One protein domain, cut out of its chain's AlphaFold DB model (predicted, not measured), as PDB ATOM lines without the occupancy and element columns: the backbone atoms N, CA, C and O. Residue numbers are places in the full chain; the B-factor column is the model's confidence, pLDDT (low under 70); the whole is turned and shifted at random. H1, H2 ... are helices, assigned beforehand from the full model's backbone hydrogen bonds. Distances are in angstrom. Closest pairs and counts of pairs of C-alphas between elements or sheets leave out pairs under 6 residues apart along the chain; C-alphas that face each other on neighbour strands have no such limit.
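AT A GLANCE: This is residues 480 to 621 of the 1074 residues of an uncharacterized protein of Halorubrum sp. E3 (UniProt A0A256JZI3). Picture one long helix, H1, running through an elongated bundle: H2, H3 and H4 join it to make a four-helix group, and the hairpin of H5 and H6 packs on H1 as a second group. A long link, residues 573 to 592, leads from the first group to the second. The printed part has 142 residues with six named helices, H1 to H6 in chain order, and no named strand; the class is all helix, and the bundle is up and down, each helix running against the one before it. It is compact, with a radius of gyration of the C-alphas of 15.5 A, and spans 49 by 29 by 27 A.

IN THESE COORDINATES: Find C-alpha 483 at (23.719, -6.988, -19.747); from there H1, residues 483 to 507, runs 36.7 A to C-alpha 507 at (-2.485, 17.471, -27.571). Next come H2, residues 515 to 528, 19.6 A long, and H3, residues 534 to 550, 24.8 A. H4 follows with residues 557 to 572, 22.5 A. Beyond the long link look for H5, residues 593 to 608, 21.9 A, then H6, residues 612 to 621, 14.3 A, ending at C-alpha 621 at (22.587, 6.769, -15.261).

HOW THE PARTS SIT: Begin at the hub, H1, which touches H2, H4, H5 and H6. With residues 498 to 505 alone it touches H2, the closest C-alphas being those of Lys 502 and Arg 521, 6.8 A apart; this hairpin has a shallow tilt of 34 degrees, only just short of steep. H2 and H3 form a hairpin at 14 degrees, their closest C-alphas, Thr 516 and Val 547, 6.8 A apart. H3 and H4, also a hairpin, touch at Ile 548 and Leu 562, C-alphas 6.3 A apart. H4 touches H1, opposite ways at 21 degrees, with the C-alphas of Ala 497 and Leu 568 closest at 4.9 A. H1 and H3 are apart. Look next at Ala 602 and Ala 614, the closest C-alphas of the hairpin H5 and H6, 4.7 A apart. H6 touches H1 at Gly 489 and Gln 619, C-alphas 6.0 A apart; H5 touches H1 with residues 603 to 607 alone, the same way at 24 degrees, closest at Ala 495 and Ala 606, C-alphas 6.8 A apart. In H2, H4, H5 and H6 every O i to N i+4 pair is within hydrogen-bond range; in H1 19 of 21 are, in H3 12 of 13.

THE WHOLE: The C-alphas farthest apart are those of Ala 511 and Thr 590, 50.8 A. The printed part has no cut, and the link from H4 to H5 is long. Mean pLDDT of the printed part is 71.4; look for values under 70 at residues 507 to 560, 576 to 587 and 607 to 611.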
ATOM      1  N   GLU A 480      25.277   0.784 -21.544       86.19
ATOM      2  CA  GLU A 480      24.334   0.009 -22.368       86.19
ATOM      3  C   GLU A 480      24.900  -1.325 -22.886       86.19
ATOM      4  O   GLU A 480      24.139  -2.244 -23.198       86.19
ATOM      5  N   ASP A 481      26.229  -1.459 -22.955       88.69
ATOM      6  CA  ASP A 481      26.902  -2.704 -23.339       88.69
ATOM      7  C   ASP A 481      26.896  -3.747 -22.198       88.69
ATOM      8  O   ASP A 481      27.316  -4.894 -22.384       88.69
ATOM      9  N   ILE A 482      26.430  -3.369 -21.002       88.00
ATOM     10  CA  ILE A 482      26.409  -4.208 -19.804       88.00
ATOM     11  C   ILE A 482      25.032  -4.864 -19.672       88.00
ATOM     12  O   ILE A 482      24.042  -4.193 -19.398       88.00
ATOM     13  N   ASP A 483      24.970  -6.197 -19.764       82.69
ATOM     14  CA  ASP A 483      23.719  -6.988 -19.747       82.69
ATOM     15  C   ASP A 483      22.736  -6.625 -18.607       82.69
ATOM     16  O   ASP A 483      21.517  -6.736 -18.759       82.69
ATOM     17  N   ALA A 484      23.241  -6.254 -17.425       79.19
ATOM     18  CA  ALA A 484      22.398  -5.843 -16.300       79.19
ATOM     19  C   ALA A 484      21.762  -4.464 -16.525       79.19
ATOM     20  O   ALA A 484      20.555  -4.317 -16.340       79.19
ATOM     21  N   LEU A 485      22.548  -3.491 -16.990       87.81
ATOM     22  CA  LEU A 485      22.095  -2.122 -17.222       87.81
ATOM     23  C   LEU A 485      21.262  -2.004 -18.499       87.81
ATOM     24  O   LEU A 485      20.242  -1.328 -18.483       87.81
ATOM     25  N   GLN A 486      21.593  -2.747 -19.557       86.38
ATOM     26  CA  GLN A 486      20.790  -2.809 -20.782       86.38
ATOM     27  C   GLN A 486      19.342  -3.226 -20.497       86.38
ATOM     28  O   GLN A 486      18.395  -2.666 -21.049       86.38
ATOM     29  N   ARG A 487      19.148  -4.205 -19.602       81.88
ATOM     30  CA  ARG A 487      17.804  -4.628 -19.184       81.88
ATOM     31  C   ARG A 487      17.048  -3.489 -18.507       81.88
ATOM     32  O   ARG A 487      15.864  -3.324 -18.787       81.88
ATOM     33  N   ILE A 488      17.711  -2.714 -17.654       85.44
ATOM     34  CA  ILE A 488      17.118  -1.551 -16.983       85.44
ATOM     35  C   ILE A 488      16.793  -0.447 -18.001       85.44
ATOM     36  O   ILE A 488      15.667   0.048 -18.008       85.44
ATOM     37  N   GLY A 489      17.728  -0.135 -18.903       86.94
ATOM     38  CA  GLY A 489      17.558   0.852 -19.972       86.94
ATOM     39  C   GLY A 489      16.352   0.563 -20.864       86.94
ATOM     40  O   GLY A 489      15.539   1.444 -21.116       86.94
ATOM     41  N   ASN A 490      16.141  -0.699 -21.251       84.19
ATOM     42  CA  ASN A 490      14.957  -1.066 -22.031       84.19
ATOM     43  C   ASN A 490      13.649  -0.734 -21.280       84.19
ATOM     44  O   ASN A 490      12.687  -0.268 -21.891       84.19
ATOM     45  N   HIS A 491      13.590  -0.950 -19.959       81.12
ATOM     46  CA  HIS A 491      12.395  -0.643 -19.160       81.12
ATOM     47  C   HIS A 491      12.138   0.864 -19.051       81.12
ATOM     48  O   HIS A 491      10.985   1.289 -19.176       81.12
ATOM     49  N   THR A 492      13.184   1.672 -18.859       83.94
ATOM     50  CA  THR A 492      13.058   3.136 -18.819       83.94
ATOM     51  C   THR A 492      12.679   3.703 -20.192       83.94
ATOM     52  O   THR A 492      11.809   4.570 -20.259       83.94
ATOM     53  N   GLU A 493      13.216   3.158 -21.293       84.81
ATOM     54  CA  GLU A 493      12.784   3.478 -22.667       84.81
ATOM     55  C   GLU A 493      11.289   3.227 -22.882       84.81
ATOM     56  O   GLU A 493      10.592   4.076 -23.439       84.81
ATOM     57  N   VAL A 494      10.761   2.085 -22.427       81.25
ATOM     58  CA  VAL A 494       9.323   1.818 -22.564       81.25
ATOM     59  C   VAL A 494       8.491   2.789 -21.729       81.25
ATOM     60  O   VAL A 494       7.469   3.275 -22.215       81.25
ATOM     61  N   ALA A 495       8.909   3.095 -20.499       80.19
ATOM     62  CA  ALA A 495       8.212   4.069 -19.660       80.19
ATOM     63  C   ALA A 495       8.156   5.456 -20.324       80.19
ATOM     64  O   ALA A 495       7.079   6.056 -20.372       80.19
ATOM     65  N   ARG A 496       9.263   5.915 -20.922       83.00
ATOM     66  CA  ARG A 496       9.304   7.165 -21.695       83.00
ATOM     67  C   ARG A 496       8.381   7.117 -22.906       83.00
ATOM     68  O   ARG A 496       7.512   7.970 -23.035       83.00
ATOM     69  N   ALA A 497       8.478   6.079 -23.735       81.38
ATOM     70  CA  ALA A 497       7.635   5.962 -24.924       81.38
ATOM     71  C   ALA A 497       6.129   5.942 -24.579       81.38
ATOM     72  O   ALA A 497       5.285   6.371 -25.368       81.38
ATOM     73  N   ILE A 498       5.759   5.466 -23.383       76.88
ATOM     74  CA  ILE A 498       4.387   5.570 -22.869       76.88
ATOM     75  C   ILE A 498       4.008   7.028 -22.561       76.88
ATOM     76  O   ILE A 498       2.879   7.420 -22.875       76.88
ATOM     77  N   LEU A 499       4.894   7.809 -21.932       77.88
ATOM     78  CA  LEU A 499       4.667   9.235 -21.672       77.88
ATOM     79  C   LEU A 499       4.519  10.019 -22.978       77.88
ATOM     80  O   LEU A 499       3.515  10.715 -23.124       77.88
ATOM     81  N   ASP A 500       5.395   9.793 -23.956       79.19
ATOM     82  CA  ASP A 500       5.331  10.444 -25.273       79.19
ATOM     83  C   ASP A 500       3.982  10.173 -25.954       79.19
ATOM     84  O   ASP A 500       3.287  11.072 -26.434       79.19
ATOM     85  N   VAL A 501       3.528   8.915 -25.933       76.12
ATOM     86  CA  VAL A 501       2.210   8.549 -26.466       76.12
ATOM     87  C   VAL A 501       1.081   9.252 -25.701       76.12
ATOM     88  O   VAL A 501       0.108   9.696 -26.320       76.12
ATOM     89  N   LYS A 502       1.167   9.364 -24.367       75.31
ATOM     90  CA  LYS A 502       0.165  10.078 -23.555       75.31
ATOM     91  C   LYS A 502       0.132  11.569 -23.893       75.31
ATOM     92  O   LYS A 502      -0.968  12.116 -24.023       75.31
ATOM     93  N   GLU A 503       1.286  12.205 -24.038       78.25
ATOM     94  CA  GLU A 503       1.429  13.623 -24.364       78.25
ATOM     95  C   GLU A 503       0.842  13.923 -25.745       78.25
ATOM     96  O   GLU A 503      -0.132  14.675 -25.860       78.25
ATOM     97  N   VAL A 504       1.305  13.213 -26.778       73.31
ATOM     98  CA  VAL A 504       0.847  13.410 -28.159       73.31
ATOM     99  C   VAL A 504      -0.664  13.156 -28.289       73.31
ATOM    100  O   VAL A 504      -1.364  13.870 -29.010       73.31
ATOM    101  N   ILE A 505      -1.225  12.174 -27.566       70.69
ATOM    102  CA  ILE A 505      -2.684  11.953 -27.525       70.69
ATOM    103  C   ILE A 505      -3.412  13.102 -26.806       70.69
ATOM    104  O   ILE A 505      -4.541  13.454 -27.181       70.69
ATOM    105  N   THR A 506      -2.806  13.674 -25.766       71.06
ATOM    106  CA  THR A 506      -3.386  14.771 -24.984       71.06
ATOM    107  C   THR A 506      -3.496  16.049 -25.812       71.06
ATOM    108  O   THR A 506      -4.551  16.694 -25.778       71.06
ATOM    109  N   ASP A 507      -2.510  16.323 -26.660       67.38
ATOM    110  CA  ASP A 507      -2.485  17.471 -27.571       67.38
ATOM    111  C   ASP A 507      -3.528  17.409 -28.693       67.38
ATOM    112  O   ASP A 507      -3.940  18.431 -29.263       67.38
ATOM    113  N   VAL A 508      -4.072  16.223 -28.976       65.56
ATOM    114  CA  VAL A 508      -5.221  16.099 -29.873       65.56
ATOM    115  C   VAL A 508      -6.462  16.684 -29.201       65.56
ATOM    116  O   VAL A 508      -6.903  16.230 -28.141       65.56
ATOM    117  N   ARG A 509      -7.116  17.653 -29.857       58.44
ATOM    118  CA  ARG A 509      -8.374  18.238 -29.364       58.44
ATOM    119  C   ARG A 509      -9.414  17.145 -29.081       58.44
ATOM    120  O   ARG A 509      -9.686  16.339 -29.969       58.44
ATOM    121  N   PRO A 510     -10.119  17.170 -27.933       60.94
ATOM    122  CA  PRO A 510     -11.095  16.135 -27.570       60.94
ATOM    123  C   PRO A 510     -12.202  15.876 -28.607       60.94
ATOM    124  O   PRO A 510     -12.741  14.777 -28.675       60.94
ATOM    125  N   ALA A 511     -12.558  16.882 -29.418       57.25
ATOM    126  CA  ALA A 511     -13.560  16.763 -30.481       57.25
ATOM    127  C   ALA A 511     -13.054  16.021 -31.734       57.25
ATOM    128  O   ALA A 511     -13.869  15.514 -32.505       57.25
ATOM    129  N   ASP A 512     -11.734  15.956 -31.906       56.59
ATOM    130  CA  ASP A 512     -11.038  15.354 -33.043       56.59
ATOM    131  C   ASP A 512     -10.372  14.011 -32.663       56.59
ATOM    132  O   ASP A 512      -9.829  13.326 -33.528       56.59
ATOM    133  N   ARG A 513     -10.453  13.593 -31.385       61.84
ATOM    134  CA  ARG A 513      -9.936  12.304 -30.892       61.84
ATOM    135  C   ARG A 513     -10.779  11.125 -31.409       61.84
ATOM    136  O   ARG A 513     -11.973  11.035 -31.100       61.84
ATOM    137  N   PRO A 514     -10.194  10.160 -32.143       58.78
ATOM    138  CA  PRO A 514     -10.872   8.916 -32.492       58.78
ATOM    139  C   PRO A 514     -11.216   8.111 -31.233       58.78
ATOM    140  O   PRO A 514     -10.404   8.013 -30.316       58.78
ATOM    141  N   GLN A 515     -12.367   7.428 -31.215       62.69
ATOM    142  CA  GLN A 515     -12.711   6.482 -30.134       62.69
ATOM    143  C   GLN A 515     -11.625   5.417 -29.922       62.69
ATOM    144  O   GLN A 515     -11.455   4.917 -28.816       62.69
ATOM    145  N   THR A 516     -10.893   5.074 -30.981       57.34
ATOM    146  CA  THR A 516      -9.761   4.148 -30.958       57.34
ATOM    147  C   THR A 516      -8.564   4.699 -30.181       57.34
ATOM    148  O   THR A 516      -7.920   3.922 -29.492       57.34
ATOM    149  N   ALA A 517      -8.297   6.008 -30.246       58.56
ATOM    150  CA  ALA A 517      -7.204   6.658 -29.519       58.56
ATOM    151  C   ALA A 517      -7.537   6.815 -28.028       58.56
ATOM    152  O   ALA A 517      -6.702   6.524 -27.184       58.56
ATOM    153  N   GLU A 518      -8.781   7.169 -27.689       63.41
ATOM    154  CA  GLU A 518      -9.219   7.217 -26.284       63.41
ATOM    155  C   GLU A 518      -9.270   5.813 -25.666       63.41
ATOM    156  O   GLU A 518      -8.938   5.620 -24.501       63.41
ATOM    157  N   LYS A 519      -9.645   4.804 -26.465       65.88
ATOM    158  CA  LYS A 519      -9.550   3.407 -26.051       65.88
ATOM    159  C   LYS A 519      -8.094   2.983 -25.863       65.88
ATOM    160  O   LYS A 519      -7.822   2.302 -24.893       65.88
ATOM    161  N   LEU A 520      -7.180   3.387 -26.746       65.25
ATOM    162  CA  LEU A 520      -5.760   3.085 -26.593       65.25
ATOM    163  C   LEU A 520      -5.177   3.748 -25.346       65.25
ATOM    164  O   LEU A 520      -4.544   3.063 -24.562       65.25
ATOM    165  N   ARG A 521      -5.453   5.037 -25.124       67.88
ATOM    166  CA  ARG A 521      -5.085   5.746 -23.894       67.88
ATOM    167  C   ARG A 521      -5.596   5.001 -22.663       67.88
ATOM    168  O   ARG A 521      -4.824   4.731 -21.757       67.88
ATOM    169  N   HIS A 522      -6.864   4.588 -22.669       68.38
ATOM    170  CA  HIS A 522      -7.437   3.799 -21.581       68.38
ATOM    171  C   HIS A 522      -6.812   2.403 -21.446       68.38
ATOM    172  O   HIS A 522      -6.613   1.943 -20.331       68.38
ATOM    173  N   ASP A 523      -6.523   1.709 -22.549       65.25
ATOM    174  CA  ASP A 523      -5.907   0.376 -22.557       65.25
ATOM    175  C   ASP A 523      -4.433   0.454 -22.090       65.25
ATOM    176  O   ASP A 523      -3.980  -0.449 -21.398       65.25
ATOM    177  N   ILE A 524      -3.715   1.547 -22.391       64.25
ATOM    178  CA  ILE A 524      -2.378   1.875 -21.866       64.25
ATOM    179  C   ILE A 524      -2.481   2.168 -20.362       64.25
ATOM    180  O   ILE A 524      -1.855   1.480 -19.565       64.25
ATOM    181  N   GLU A 525      -3.334   3.112 -19.952       63.28
ATOM    182  CA  GLU A 525      -3.541   3.468 -18.538       63.28
ATOM    183  C   GLU A 525      -3.958   2.247 -17.701       63.28
ATOM    184  O   GLU A 525      -3.376   1.963 -16.665       63.28
ATOM    185  N   THR A 526      -4.920   1.448 -18.167       60.41
ATOM    186  CA  THR A 526      -5.437   0.307 -17.389       60.41
ATOM    187  C   THR A 526      -4.643  -0.988 -17.534       60.41
ATOM    188  O   THR A 526      -4.760  -1.853 -16.659       60.41
ATOM    189  N   GLY A 527      -3.895  -1.149 -18.628       57.03
ATOM    190  CA  GLY A 527      -3.041  -2.304 -18.896       57.03
ATOM    191  C   GLY A 527      -1.719  -2.242 -18.136       57.03
ATOM    192  O   GLY A 527      -1.330  -3.247 -17.549       57.03
ATOM    193  N   PHE A 528      -1.080  -1.069 -18.081       55.28
ATOM    194  CA  PHE A 528       0.209  -0.890 -17.401       55.28
ATOM    195  C   PHE A 528       0.076  -0.693 -15.883       55.28
ATOM    196  O   PHE A 528       0.884  -1.230 -15.136       55.28
ATOM    197  N   GLU A 529      -0.993  -0.059 -15.382       49.34
ATOM    198  CA  GLU A 529      -1.216   0.116 -13.929       49.34
ATOM    199  C   GLU A 529      -1.448  -1.204 -13.148       49.34
ATOM    200  O   GLU A 529      -1.625  -1.179 -11.928       49.34
ATOM    201  N   ARG A 530      -1.558  -2.370 -13.810       46.94
ATOM    202  CA  ARG A 530      -2.065  -3.613 -13.180       46.94
ATOM    203  C   ARG A 530      -1.312  -4.907 -13.517       46.94
ATOM    204  O   ARG A 530      -1.780  -5.977 -13.107       46.94
ATOM    205  N   GLY A 531      -0.227  -4.864 -14.286       48.03
ATOM    206  CA  GLY A 531       0.266  -6.044 -15.003       48.03
ATOM    207  C   GLY A 531       1.518  -6.732 -14.461       48.03
ATOM    208  O   GLY A 531       2.616  -6.396 -14.868       48.03
ATOM    209  N   SER A 532       1.355  -7.825 -13.705       49.91
ATOM    210  CA  SER A 532       2.453  -8.752 -13.341       49.91
ATOM    211  C   SER A 532       2.608  -9.953 -14.306       49.91
ATOM    212  O   SER A 532       3.236 -10.951 -13.954       49.91
ATOM    213  N   ASP A 533       1.966  -9.932 -15.487       56.81
ATOM    214  CA  ASP A 533       1.886 -11.074 -16.424       56.81
ATOM    215  C   ASP A 533       2.468 -10.725 -17.814       56.81
ATOM    216  O   ASP A 533       1.896  -9.875 -18.503       56.81
ATOM    217  N   PRO A 534       3.533 -11.414 -18.282       56.50
ATOM    218  CA  PRO A 534       4.136 -11.206 -19.606       56.50
ATOM    219  C   PRO A 534       3.147 -11.303 -20.781       56.50
ATOM    220  O   PRO A 534       3.342 -10.679 -21.822       56.50
ATOM    221  N   GLN A 535       2.037 -12.042 -20.634       58.03
ATOM    222  CA  GLN A 535       1.002 -12.118 -21.676       58.03
ATOM    223  C   GLN A 535       0.261 -10.795 -21.906       58.03
ATOM    224  O   GLN A 535      -0.428 -10.661 -22.921       58.03
ATOM    225  N   GLN A 536       0.351  -9.834 -20.984       59.72
ATOM    226  CA  GLN A 536      -0.263  -8.512 -21.125       59.72
ATOM    227  C   GLN A 536       0.565  -7.591 -22.021       59.72
ATOM    228  O   GLN A 536      -0.026  -6.906 -22.851       59.72
ATOM    229  N   VAL A 537       1.900  -7.662 -21.963       59.16
ATOM    230  CA  VAL A 537       2.798  -6.930 -22.877       59.16
ATOM    231  C   VAL A 537       2.476  -7.297 -24.327       59.16
ATOM    232  O   VAL A 537       2.213  -6.422 -25.147       59.16
ATOM    233  N   THR A 538       2.320  -8.591 -24.625       63.81
ATOM    234  CA  THR A 538       1.888  -9.057 -25.956       63.81
ATOM    235  C   THR A 538       0.496  -8.534 -26.354       63.81
ATOM    236  O   THR A 538       0.254  -8.230 -27.519       63.81
ATOM    237  N   GLN A 539      -0.442  -8.405 -25.407       64.25
ATOM    238  CA  GLN A 539      -1.784  -7.867 -25.680       64.25
ATOM    239  C   GLN A 539      -1.772  -6.362 -25.955       64.25
ATOM    240  O   GLN A 539      -2.552  -5.902 -26.796       64.25
ATOM    241  N   VAL A 540      -0.908  -5.614 -25.263       63.84
ATOM    242  CA  VAL A 540      -0.674  -4.187 -25.497       63.84
ATOM    243  C   VAL A 540       0.004  -3.990 -26.848       63.84
ATOM    244  O   VAL A 540      -0.506  -3.219 -27.654       63.84
ATOM    245  N   VAL A 541       1.044  -4.766 -27.165       66.94
ATOM    246  CA  VAL A 541       1.690  -4.801 -28.489       66.94
ATOM    247  C   VAL A 541       0.661  -5.052 -29.601       66.94
ATOM    248  O   VAL A 541       0.560  -4.273 -30.549       66.94
ATOM    249  N   ASP A 542      -0.197  -6.067 -29.454       66.75
ATOM    250  CA  ASP A 542      -1.286  -6.352 -30.401       66.75
ATOM    251  C   ASP A 542      -2.326  -5.214 -30.478       66.75
ATOM    252  O   ASP A 542      -2.979  -5.005 -31.506       66.75
ATOM    253  N   ALA A 543      -2.577  -4.502 -29.376       66.38
ATOM    254  CA  ALA A 543      -3.476  -3.350 -29.347       66.38
ATOM    255  C   ALA A 543      -2.870  -2.146 -30.084       66.38
ATOM    256  O   ALA A 543      -3.544  -1.597 -30.955       66.38
ATOM    257  N   VAL A 544      -1.606  -1.810 -29.811       66.31
ATOM    258  CA  VAL A 544      -0.835  -0.756 -30.486       66.31
ATOM    259  C   VAL A 544      -0.752  -1.041 -31.986       66.31
ATOM    260  O   VAL A 544      -1.149  -0.195 -32.787       66.31
ATOM    261  N   HIS A 545      -0.401  -2.269 -32.386       68.00
ATOM    262  CA  HIS A 545      -0.412  -2.702 -33.789       68.00
ATOM    263  C   HIS A 545      -1.767  -2.476 -34.467       68.00
ATOM    264  O   HIS A 545      -1.844  -1.911 -35.558       68.00
ATOM    265  N   ARG A 546      -2.866  -2.880 -33.816       67.31
ATOM    266  CA  ARG A 546      -4.216  -2.682 -34.367       67.31
ATOM    267  C   ARG A 546      -4.578  -1.210 -34.495       67.31
ATOM    268  O   ARG A 546      -5.336  -0.873 -35.404       67.31
ATOM    269  N   VAL A 547      -4.091  -0.348 -33.608       66.00
ATOM    270  CA  VAL A 547      -4.305   1.097 -33.714       66.00
ATOM    271  C   VAL A 547      -3.499   1.647 -34.885       66.00
ATOM    272  O   VAL A 547      -4.103   2.260 -35.764       66.00
ATOM    273  N   ILE A 548      -2.207   1.335 -34.997       67.69
ATOM    274  CA  ILE A 548      -1.368   1.731 -36.143       67.69
ATOM    275  C   ILE A 548      -2.028   1.339 -37.481       67.69
ATOM    276  O   ILE A 548      -2.082   2.144 -38.411       67.69
ATOM    277  N   GLU A 549      -2.606   0.138 -37.570       67.31
ATOM    278  CA  GLU A 549      -3.256  -0.364 -38.788       67.31
ATOM    279  C   GLU A 549      -4.635   0.257 -39.096       67.31
ATOM    280  O   GLU A 549      -5.009   0.349 -40.266       67.31
ATOM    281  N   ASN A 550      -5.414   0.660 -38.082       65.88
ATOM    282  CA  ASN A 550      -6.832   1.039 -38.241       65.88
ATOM    283  C   ASN A 550      -7.141   2.517 -37.939       65.88
ATOM    284  O   ASN A 550      -8.316   2.894 -37.865       65.88
ATOM    285  N   THR A 551      -6.130   3.361 -37.734       61.50
ATOM    286  CA  THR A 551      -6.338   4.757 -37.322       61.50
ATOM    287  C   THR A 551      -6.676   5.674 -38.500       61.50
ATOM    288  O   THR A 551      -5.835   5.998 -39.341       61.50
ATOM    289  N   ASP A 552      -7.932   6.132 -38.535       55.78
ATOM    290  CA  ASP A 552      -8.464   7.097 -39.505       55.78
ATOM    291  C   ASP A 552      -8.330   8.531 -38.941       55.78
ATOM    292  O   ASP A 552      -9.297   9.153 -38.502       55.78
ATOM    293  N   LEU A 553      -7.086   9.020 -38.867       54.53
ATOM    294  CA  LEU A 553      -6.723  10.403 -38.509       54.53
ATOM    295  C   LEU A 553      -6.383  11.214 -39.774       54.53
ATOM    296  O   LEU A 553      -5.942  10.657 -40.783       54.53
ATOM    297  N   THR A 554      -6.548  12.539 -39.738       48.12
ATOM    298  CA  THR A 554      -6.216  13.446 -40.857       48.12
ATOM    299  C   THR A 554      -5.121  14.446 -40.470       48.12
ATOM    300  O   THR A 554      -5.295  15.150 -39.483       48.12
ATOM    301  N   GLY A 555      -4.068  14.601 -41.285       58.97
ATOM    302  CA  GLY A 555      -3.063  15.681 -41.154       58.97
ATOM    303  C   GLY A 555      -1.794  15.320 -40.361       58.97
ATOM    304  O   GLY A 555      -1.567  14.147 -40.097       58.97
ATOM    305  N   THR A 556      -0.979  16.326 -40.013       54.03
ATOM    306  CA  THR A 556       0.329  16.224 -39.319       54.03
ATOM    307  C   THR A 556       0.260  15.444 -38.003       54.03
ATOM    308  O   THR A 556       1.033  14.518 -37.824       54.03
ATOM    309  N   VAL A 557      -0.783  15.681 -37.199       58.69
ATOM    310  CA  VAL A 557      -1.088  14.961 -35.942       58.69
ATOM    311  C   VAL A 557      -1.140  13.434 -36.115       58.69
ATOM    312  O   VAL A 557      -0.890  12.680 -35.182       58.69
ATOM    313  N   LYS A 558      -1.476  12.936 -37.315       64.75
ATOM    314  CA  LYS A 558      -1.444  11.495 -37.604       64.75
ATOM    315  C   LYS A 558      -0.021  10.942 -37.567       64.75
ATOM    316  O   LYS A 558       0.140   9.797 -37.166       64.75
ATOM    317  N   ASN A 559       0.953  11.693 -38.072       68.06
ATOM    318  CA  ASN A 559       2.332  11.231 -38.147       68.06
ATOM    319  C   ASN A 559       2.923  11.184 -36.742       68.06
ATOM    320  O   ASN A 559       3.336  10.110 -36.342       68.06
ATOM    321  N   ASP A 560       2.769  12.255 -35.962       69.56
ATOM    322  CA  ASP A 560       3.281  12.336 -34.587       69.56
ATOM    323  C   ASP A 560       2.730  11.198 -33.705       69.56
ATOM    324  O   ASP A 560       3.483  10.481 -33.054       69.56
ATOM    325  N   VAL A 561       1.413  10.936 -33.765       70.75
ATOM    326  CA  VAL A 561       0.794   9.809 -33.038       70.75
ATOM    327  C   VAL A 561       1.306   8.457 -33.544       70.75
ATOM    328  O   VAL A 561       1.492   7.535 -32.758       70.75
ATOM    329  N   LEU A 562       1.472   8.279 -34.857       71.31
ATOM    330  CA  LEU A 562       1.941   7.006 -35.411       71.31
ATOM    331  C   LEU A 562       3.418   6.755 -35.129       71.31
ATOM    332  O   LEU A 562       3.784   5.592 -34.985       71.31
ATOM    333  N   ASP A 563       4.231   7.801 -35.083       79.62
ATOM    334  CA  ASP A 563       5.658   7.719 -34.805       79.62
ATOM    335  C   ASP A 563       5.868   7.404 -33.317       79.62
ATOM    336  O   ASP A 563       6.421   6.348 -33.030       79.62
ATOM    337  N   ALA A 564       5.209   8.120 -32.394       78.25
ATOM    338  CA  ALA A 564       5.230   7.776 -30.964       78.25
ATOM    339  C   ALA A 564       4.750   6.333 -30.682       78.25
ATOM    340  O   ALA A 564       5.299   5.615 -29.849       78.25
ATOM    341  N   LEU A 565       3.731   5.850 -31.407       75.94
ATOM    342  CA  LEU A 565       3.266   4.463 -31.279       75.94
ATOM    343  C   LEU A 565       4.222   3.427 -31.877       75.94
ATOM    344  O   LEU A 565       4.210   2.277 -31.431       75.94
ATOM    345  N   ARG A 566       4.997   3.788 -32.903       80.81
ATOM    346  CA  ARG A 566       6.053   2.926 -33.448       80.81
ATOM    347  C   ARG A 566       7.220   2.847 -32.484       80.81
ATOM    348  O   ARG A 566       7.672   1.738 -32.237       80.81
ATOM    349  N   ASP A 567       7.614   3.969 -31.899       83.81
ATOM    350  CA  ASP A 567       8.688   4.025 -30.910       83.81
ATOM    351  C   ASP A 567       8.323   3.179 -29.683       83.81
ATOM    352  O   ASP A 567       9.090   2.308 -29.276       83.81
ATOM    353  N   LEU A 568       7.082   3.302 -29.189       81.31
ATOM    354  CA  LEU A 568       6.558   2.434 -28.131       81.31
ATOM    355  C   LEU A 568       6.567   0.951 -28.525       81.31
ATOM    356  O   LEU A 568       6.912   0.092 -27.716       81.31
ATOM    357  N   LEU A 569       6.162   0.622 -29.752       80.62
ATOM    358  CA  LEU A 569       6.168  -0.758 -30.232       80.62
ATOM    359  C   LEU A 569       7.595  -1.322 -30.318       80.62
ATOM    360  O   LEU A 569       7.819  -2.470 -29.933       80.62
ATOM    361  N   ASP A 570       8.540  -0.536 -30.824       84.69
ATOM    362  CA  ASP A 570       9.941  -0.922 -30.949       84.69
ATOM    363  C   ASP A 570      10.582  -1.115 -29.571       84.69
ATOM    364  O   ASP A 570      11.254  -2.127 -29.370       84.69
ATOM    365  N   ALA A 571      10.296  -0.234 -28.608       83.62
ATOM    366  CA  ALA A 571      10.732  -0.375 -27.221       83.62
ATOM    367  C   ALA A 571      10.124  -1.627 -26.554       83.62
ATOM    368  O   ALA A 571      10.842  -2.446 -25.982       83.62
ATOM    369  N   LEU A 572       8.813  -1.862 -26.709       78.44
ATOM    370  CA  LEU A 572       8.139  -3.054 -26.171       78.44
ATOM    371  C   LEU A 572       8.698  -4.364 -26.745       78.44
ATOM    372  O   LEU A 572       8.721  -5.374 -26.049       78.44
ATOM    373  N   ASN A 573       9.163  -4.365 -27.998       81.88
ATOM    374  CA  ASN A 573       9.777  -5.540 -28.622       81.88
ATOM    375  C   ASN A 573      11.182  -5.865 -28.075       81.88
ATOM    376  O   ASN A 573      11.702  -6.940 -28.380       81.88
ATOM    377  N   ARG A 574      11.804  -4.962 -27.304       83.25
ATOM    378  CA  ARG A 574      13.104  -5.176 -26.638       83.25
ATOM    379  C   ARG A 574      12.964  -5.791 -25.241       83.25
ATOM    380  O   ARG A 574      13.974  -6.139 -24.633       83.25
ATOM    381  N   ILE A 575      11.737  -5.948 -24.738       75.50
ATOM    382  CA  ILE A 575      11.449  -6.492 -23.406       75.50
ATOM    383  C   ILE A 575      10.637  -7.787 -23.517       75.50
ATOM    384  O   ILE A 575       9.602  -7.837 -24.177       75.50
ATOM    385  N   ASP A 576      11.072  -8.822 -22.795       66.69
ATOM    386  CA  ASP A 576      10.349 -10.098 -22.645       66.69
ATOM    387  C   ASP A 576       9.692 -10.262 -21.248       66.69
ATOM    388  O   ASP A 576       9.030 -11.269 -20.969       66.69
ATOM    389  N   GLU A 577       9.863  -9.276 -20.363       63.38
ATOM    390  CA  GLU A 577       9.404  -9.236 -18.965       63.38
ATOM    391  C   GLU A 577       8.177  -8.305 -18.773       63.38
ATOM    392  O   GLU A 577       7.901  -7.450 -19.617       63.38
ATOM    393  N   PRO A 578       7.353  -8.491 -17.720       57.75
ATOM    394  CA  PRO A 578       6.153  -7.684 -17.519       57.75
ATOM    395  C   PRO A 578       6.473  -6.281 -16.985       57.75
ATOM    396  O   PRO A 578       7.121  -6.133 -15.954       57.75
ATOM    397  N   LEU A 579       5.919  -5.260 -17.642       55.50
ATOM    398  CA  LEU A 579       5.894  -3.877 -17.160       55.50
ATOM    399  C   LEU A 579       4.731  -3.721 -16.175       55.50
ATOM    400  O   LEU A 579       3.586  -3.561 -16.602       55.50
ATOM    401  N   GLY A 580       4.997  -3.807 -14.872       49.06
ATOM    402  CA  GLY A 580       3.956  -3.511 -13.886       49.06
ATOM    403  C   GLY A 580       4.118  -4.160 -12.518       49.06
ATOM    404  O   GLY A 580       3.454  -5.150 -12.198       49.06
ATOM    405  N   ASP A 581       4.876  -3.487 -11.662       46.72
ATOM    406  CA  ASP A 581       4.452  -3.229 -10.287       46.72
ATOM    407  C   ASP A 581       4.695  -1.727 -10.022       46.72
ATOM    408  O   ASP A 581       5.754  -1.236 -10.408       46.72
ATOM    409  N   PRO A 582       3.770  -0.958  -9.411       46.19
ATOM    410  CA  PRO A 582       4.110   0.343  -8.819       46.19
ATOM    411  C   PRO A 582       5.243   0.259  -7.777       46.19
ATOM    412  O   PRO A 582       5.818   1.287  -7.430       46.19
ATOM    413  N   SER A 583       5.592  -0.945  -7.309       49.12
ATOM    414  CA  SER A 583       6.861  -1.241  -6.638       49.12
ATOM    415  C   SER A 583       7.845  -1.974  -7.557       49.12
ATOM    416  O   SER A 583       8.283  -3.074  -7.215       49.12
ATOM    417  N   TYR A 584       8.146  -1.439  -8.745       56.50
ATOM    418  CA  TYR A 584       9.253  -1.966  -9.545       56.50
ATOM    419  C   TYR A 584      10.502  -1.913  -8.668       56.50
ATOM    420  O   TYR A 584      10.932  -0.829  -8.301       56.50
ATOM    421  N   THR A 585      11.009  -3.079  -8.279       61.31
ATOM    422  CA  THR A 585      12.205  -3.207  -7.451       61.31
ATOM    423  C   THR A 585      13.296  -3.863  -8.266       61.31
ATOM    424  O   THR A 585      13.070  -4.938  -8.837       61.31
ATOM    425  N   ILE A 586      14.476  -3.255  -8.291       65.81
ATOM    426  CA  ILE A 586      15.647  -3.876  -8.903       65.81
ATOM    427  C   ILE A 586      16.197  -4.901  -7.910       65.81
ATOM    428  O   ILE A 586      16.930  -4.568  -6.991       65.81
ATOM    429  N   ASP A 587      15.853  -6.176  -8.098       65.00
ATOM    430  CA  ASP A 587      16.430  -7.288  -7.322       65.00
ATOM    431  C   ASP A 587      17.779  -7.716  -7.934       65.00
ATOM    432  O   ASP A 587      17.944  -8.845  -8.406       65.00
ATOM    433  N   ASP A 588      18.723  -6.772  -8.021       72.38
ATOM    434  CA  ASP A 588      20.103  -7.027  -8.445       72.38
ATOM    435  C   ASP A 588      21.072  -6.718  -7.300       72.38
ATOM    436  O   ASP A 588      21.550  -5.597  -7.144       72.38
ATOM    437  N   ASP A 589      21.408  -7.755  -6.528       78.31
ATOM    438  CA  ASP A 589      22.353  -7.709  -5.400       78.31
ATOM    439  C   ASP A 589      23.770  -7.211  -5.778       78.31
ATOM    440  O   ASP A 589      24.650  -7.164  -4.918       78.31
ATOM    441  N   THR A 590      24.050  -6.912  -7.054       84.56
ATOM    442  CA  THR A 590      25.340  -6.367  -7.500       84.56
ATOM    443  C   THR A 590      25.355  -4.844  -7.620       84.56
ATOM    444  O   THR A 590      26.429  -4.254  -7.481       84.56
ATOM    445  N   LEU A 591      24.200  -4.206  -7.840       88.81
ATOM    446  CA  LEU A 591      24.084  -2.756  -8.024       88.81
ATOM    447  C   LEU A 591      23.919  -2.039  -6.685       88.81
ATOM    448  O   LEU A 591      23.215  -2.530  -5.809       88.81
ATOM    449  N   GLY A 592      24.547  -0.876  -6.531       90.81
ATOM    450  CA  GLY A 592      24.431  -0.075  -5.311       90.81
ATOM    451  C   GLY A 592      23.026   0.498  -5.085       90.81
ATOM    452  O   GLY A 592      22.279   0.742  -6.033       90.81
ATOM    453  N   GLU A 593      22.682   0.739  -3.817       88.69
ATOM    454  CA  GLU A 593      21.347   1.195  -3.386       88.69
ATOM    455  C   GLU A 593      20.951   2.520  -4.052       88.69
ATOM    456  O   GLU A 593      19.871   2.611  -4.621       88.69
ATOM    457  N   THR A 594      21.850   3.511  -4.104       88.81
ATOM    458  CA  THR A 594      21.574   4.816  -4.739       88.81
ATOM    459  C   THR A 594      21.207   4.695  -6.220       88.81
ATOM    460  O   THR A 594      20.320   5.400  -6.699       88.81
ATOM    461  N   PHE A 595      21.875   3.805  -6.963       91.62
ATOM    462  CA  PHE A 595      21.535   3.564  -8.366       91.62
ATOM    463  C   PHE A 595      20.149   2.935  -8.481       91.62
ATOM    464  O   PHE A 595      19.345   3.371  -9.300       91.62
ATOM    465  N   GLN A 596      19.855   1.935  -7.646       89.69
ATOM    466  CA  GLN A 596      18.543   1.292  -7.632       89.69
ATOM    467  C   GLN A 596      17.438   2.303  -7.296       89.69
ATOM    468  O   GLN A 596      16.486   2.431  -8.061       89.69
ATOM    469  N   GLU A 597      17.606   3.090  -6.230       88.00
ATOM    470  CA  GLU A 597      16.649   4.107  -5.779       88.00
ATOM    471  C   GLU A 597      16.301   5.128  -6.870       88.00
ATOM    472  O   GLU A 597      15.124   5.472  -7.024       88.00
ATOM    473  N   LEU A 598      17.283   5.592  -7.657       89.25
ATOM    474  CA  LEU A 598      17.036   6.490  -8.790       89.25
ATOM    475  C   LEU A 598      16.100   5.840  -9.816       89.25
ATOM    476  O   LEU A 598      15.104   6.445 -10.214       89.25
ATOM    477  N   ILE A 599      16.403   4.611 -10.240       88.38
ATOM    478  CA  ILE A 599      15.608   3.922 -11.261       88.38
ATOM    479  C   ILE A 599      14.197   3.616 -10.748       88.38
ATOM    480  O   ILE A 599      13.222   3.824 -11.472       88.38
ATOM    481  N   GLU A 600      14.077   3.134  -9.510       84.06
ATOM    482  CA  GLU A 600      12.786   2.843  -8.882       84.06
ATOM    483  C   GLU A 600      11.938   4.117  -8.778       84.06
ATOM    484  O   GLU A 600      10.780   4.126  -9.198       84.06
ATOM    485  N   THR A 601      12.537   5.224  -8.325       82.50
ATOM    486  CA  THR A 601      11.874   6.535  -8.246       82.50
ATOM    487  C   THR A 601      11.421   7.018  -9.621       82.50
ATOM    488  O   THR A 601      10.281   7.459  -9.769       82.50
ATOM    489  N   ALA A 602      12.277   6.909 -10.639       84.06
ATOM    490  CA  ALA A 602      11.968   7.342 -11.997       84.06
ATOM    491  C   ALA A 602      10.814   6.543 -12.617       84.06
ATOM    492  O   ALA A 602       9.885   7.122 -13.183       84.06
ATOM    493  N   LEU A 603      10.838   5.214 -12.481       78.50
ATOM    494  CA  LEU A 603       9.784   4.354 -13.012       78.50
ATOM    495  C   LEU A 603       8.463   4.574 -12.269       78.50
ATOM    496  O   LEU A 603       7.435   4.759 -12.920       78.50
ATOM    497  N   SER A 604       8.466   4.631 -10.933       75.12
ATOM    498  CA  SER A 604       7.248   4.910 -10.160       75.12
ATOM    499  C   SER A 604       6.682   6.306 -10.463       75.12
ATOM    500  O   SER A 604       5.483   6.432 -10.730       75.12
ATOM    501  N   GLY A 605       7.528   7.342 -10.515       73.38
ATOM    502  CA  GLY A 605       7.130   8.724 -10.814       73.38
ATOM    503  C   GLY A 605       6.537   8.901 -12.215       73.38
ATOM    504  O   GLY A 605       5.525   9.586 -12.384       73.38
ATOM    505  N   ALA A 606       7.080   8.213 -13.221       70.75
ATOM    506  CA  ALA A 606       6.525   8.212 -14.573       70.75
ATOM    507  C   ALA A 606       5.088   7.665 -14.628       70.75
ATOM    508  O   ALA A 606       4.237   8.179 -15.361       70.75
ATOM    509  N   PHE A 607       4.787   6.622 -13.850       64.19
ATOM    510  CA  PHE A 607       3.447   6.038 -13.827       64.19
ATOM    511  C   PHE A 607       2.454   6.849 -12.985       64.19
ATOM    512  O   PHE A 607       1.281   6.917 -13.362       64.19
ATOM    513  N   GLU A 608       2.900   7.464 -11.886       64.69
ATOM    514  CA  GLU A 608       2.030   8.173 -10.936       64.69
ATOM    515  C   GLU A 608       1.824   9.659 -11.266       64.69
ATOM    516  O   GLU A 608       0.689  10.146 -11.230       64.69
ATOM    517  N   GLU A 609       2.901  10.373 -11.595       62.50
ATOM    518  CA  GLU A 609       2.927  11.836 -11.733       62.50
ATOM    519  C   GLU A 609       3.230  12.297 -13.167       62.50
ATOM    520  O   GLU A 609       2.942  13.442 -13.513       62.50
ATOM    521  N   GLY A 610       3.719  11.395 -14.027       60.41
ATOM    522  CA  GLY A 610       4.070  11.708 -15.413       60.41
ATOM    523  C   GLY A 610       5.377  12.490 -15.547       60.41
ATOM    524  O   GLY A 610       5.510  13.282 -16.474       60.41
ATOM    525  N   GLU A 611       6.319  12.305 -14.619       67.19
ATOM    526  CA  GLU A 611       7.608  13.006 -14.627       67.19
ATOM    527  C   GLU A 611       8.580  12.429 -15.676       67.19
ATOM    528  O   GLU A 611       9.067  11.310 -15.527       67.19
ATOM    529  N   ASP A 612       8.916  13.210 -16.709       75.56
ATOM    530  CA  ASP A 612       9.873  12.809 -17.759       75.56
ATOM    531  C   ASP A 612      11.348  13.020 -17.347       75.56
ATOM    532  O   ASP A 612      12.224  12.212 -17.660       75.56
ATOM    533  N   HIS A 613      11.649  14.057 -16.555       80.12
ATOM    534  CA  HIS A 613      13.033  14.361 -16.160       80.12
ATOM    535  C   HIS A 613      13.688  13.247 -15.329       80.12
ATOM    536  O   HIS A 613      14.864  12.951 -15.535       80.12
ATOM    537  N   ALA A 614      12.941  12.590 -14.436       82.56
ATOM    538  CA  ALA A 614      13.462  11.467 -13.655       82.56
ATOM    539  C   ALA A 614      13.777  10.248 -14.539       82.56
ATOM    540  O   ALA A 614      14.795   9.591 -14.335       82.56
ATOM    541  N   LEU A 615      12.958   9.977 -15.566       85.44
ATOM    542  CA  LEU A 615      13.253   8.936 -16.557       85.44
ATOM    543  C   LEU A 615      14.490   9.267 -17.388       85.44
ATOM    544  O   LEU A 615      15.263   8.361 -17.689       85.44
ATOM    545  N   SER A 616      14.701  10.543 -17.726       87.25
ATOM    546  CA  SER A 616      15.931  10.966 -18.402       87.25
ATOM    547  C   SER A 616      17.156  10.717 -17.551       87.25
ATOM    548  O   SER A 616      18.072  10.050 -18.010       87.25
ATOM    549  N   ALA A 617      17.122  11.140 -16.289       89.50
ATOM    550  CA  ALA A 617      18.209  10.879 -15.358       89.50
ATOM    551  C   ALA A 617      18.472   9.370 -15.193       89.50
ATOM    552  O   ALA A 617      19.619   8.941 -15.134       89.50
ATOM    553  N   ALA A 618      17.424   8.543 -15.161       90.81
ATOM    554  CA  ALA A 618      17.565   7.092 -15.093       90.81
ATOM    555  C   ALA A 618      18.232   6.490 -16.344       90.81
ATOM    556  O   ALA A 618      19.025   5.558 -16.221       90.81
ATOM    557  N   GLN A 619      17.932   7.006 -17.538       91.00
ATOM    558  CA  GLN A 619      18.597   6.593 -18.776       91.00
ATOM    559  C   GLN A 619      20.053   7.051 -18.817       91.00
ATOM    560  O   GLN A 619      20.927   6.219 -19.042       91.00
ATOM    561  N   ASP A 620      20.318   8.314 -18.482       93.25
ATOM    562  CA  ASP A 620      21.678   8.843 -18.389       93.25
ATOM    563  C   ASP A 620      22.506   7.992 -17.407       93.25
ATOM    564  O   ASP A 620      23.629   7.588 -17.702       93.25
ATOM    565  N   ALA A 621      21.937   7.637 -16.245       94.56
ATOM    566  CA  ALA A 621      22.587   6.769 -15.261       94.56
ATOM    567  C   ALA A 621      22.873   5.357 -15.803       94.56
ATOM    568  O   ALA A 621      23.903   4.778 -15.461       94.56
TER     569      ALA A 621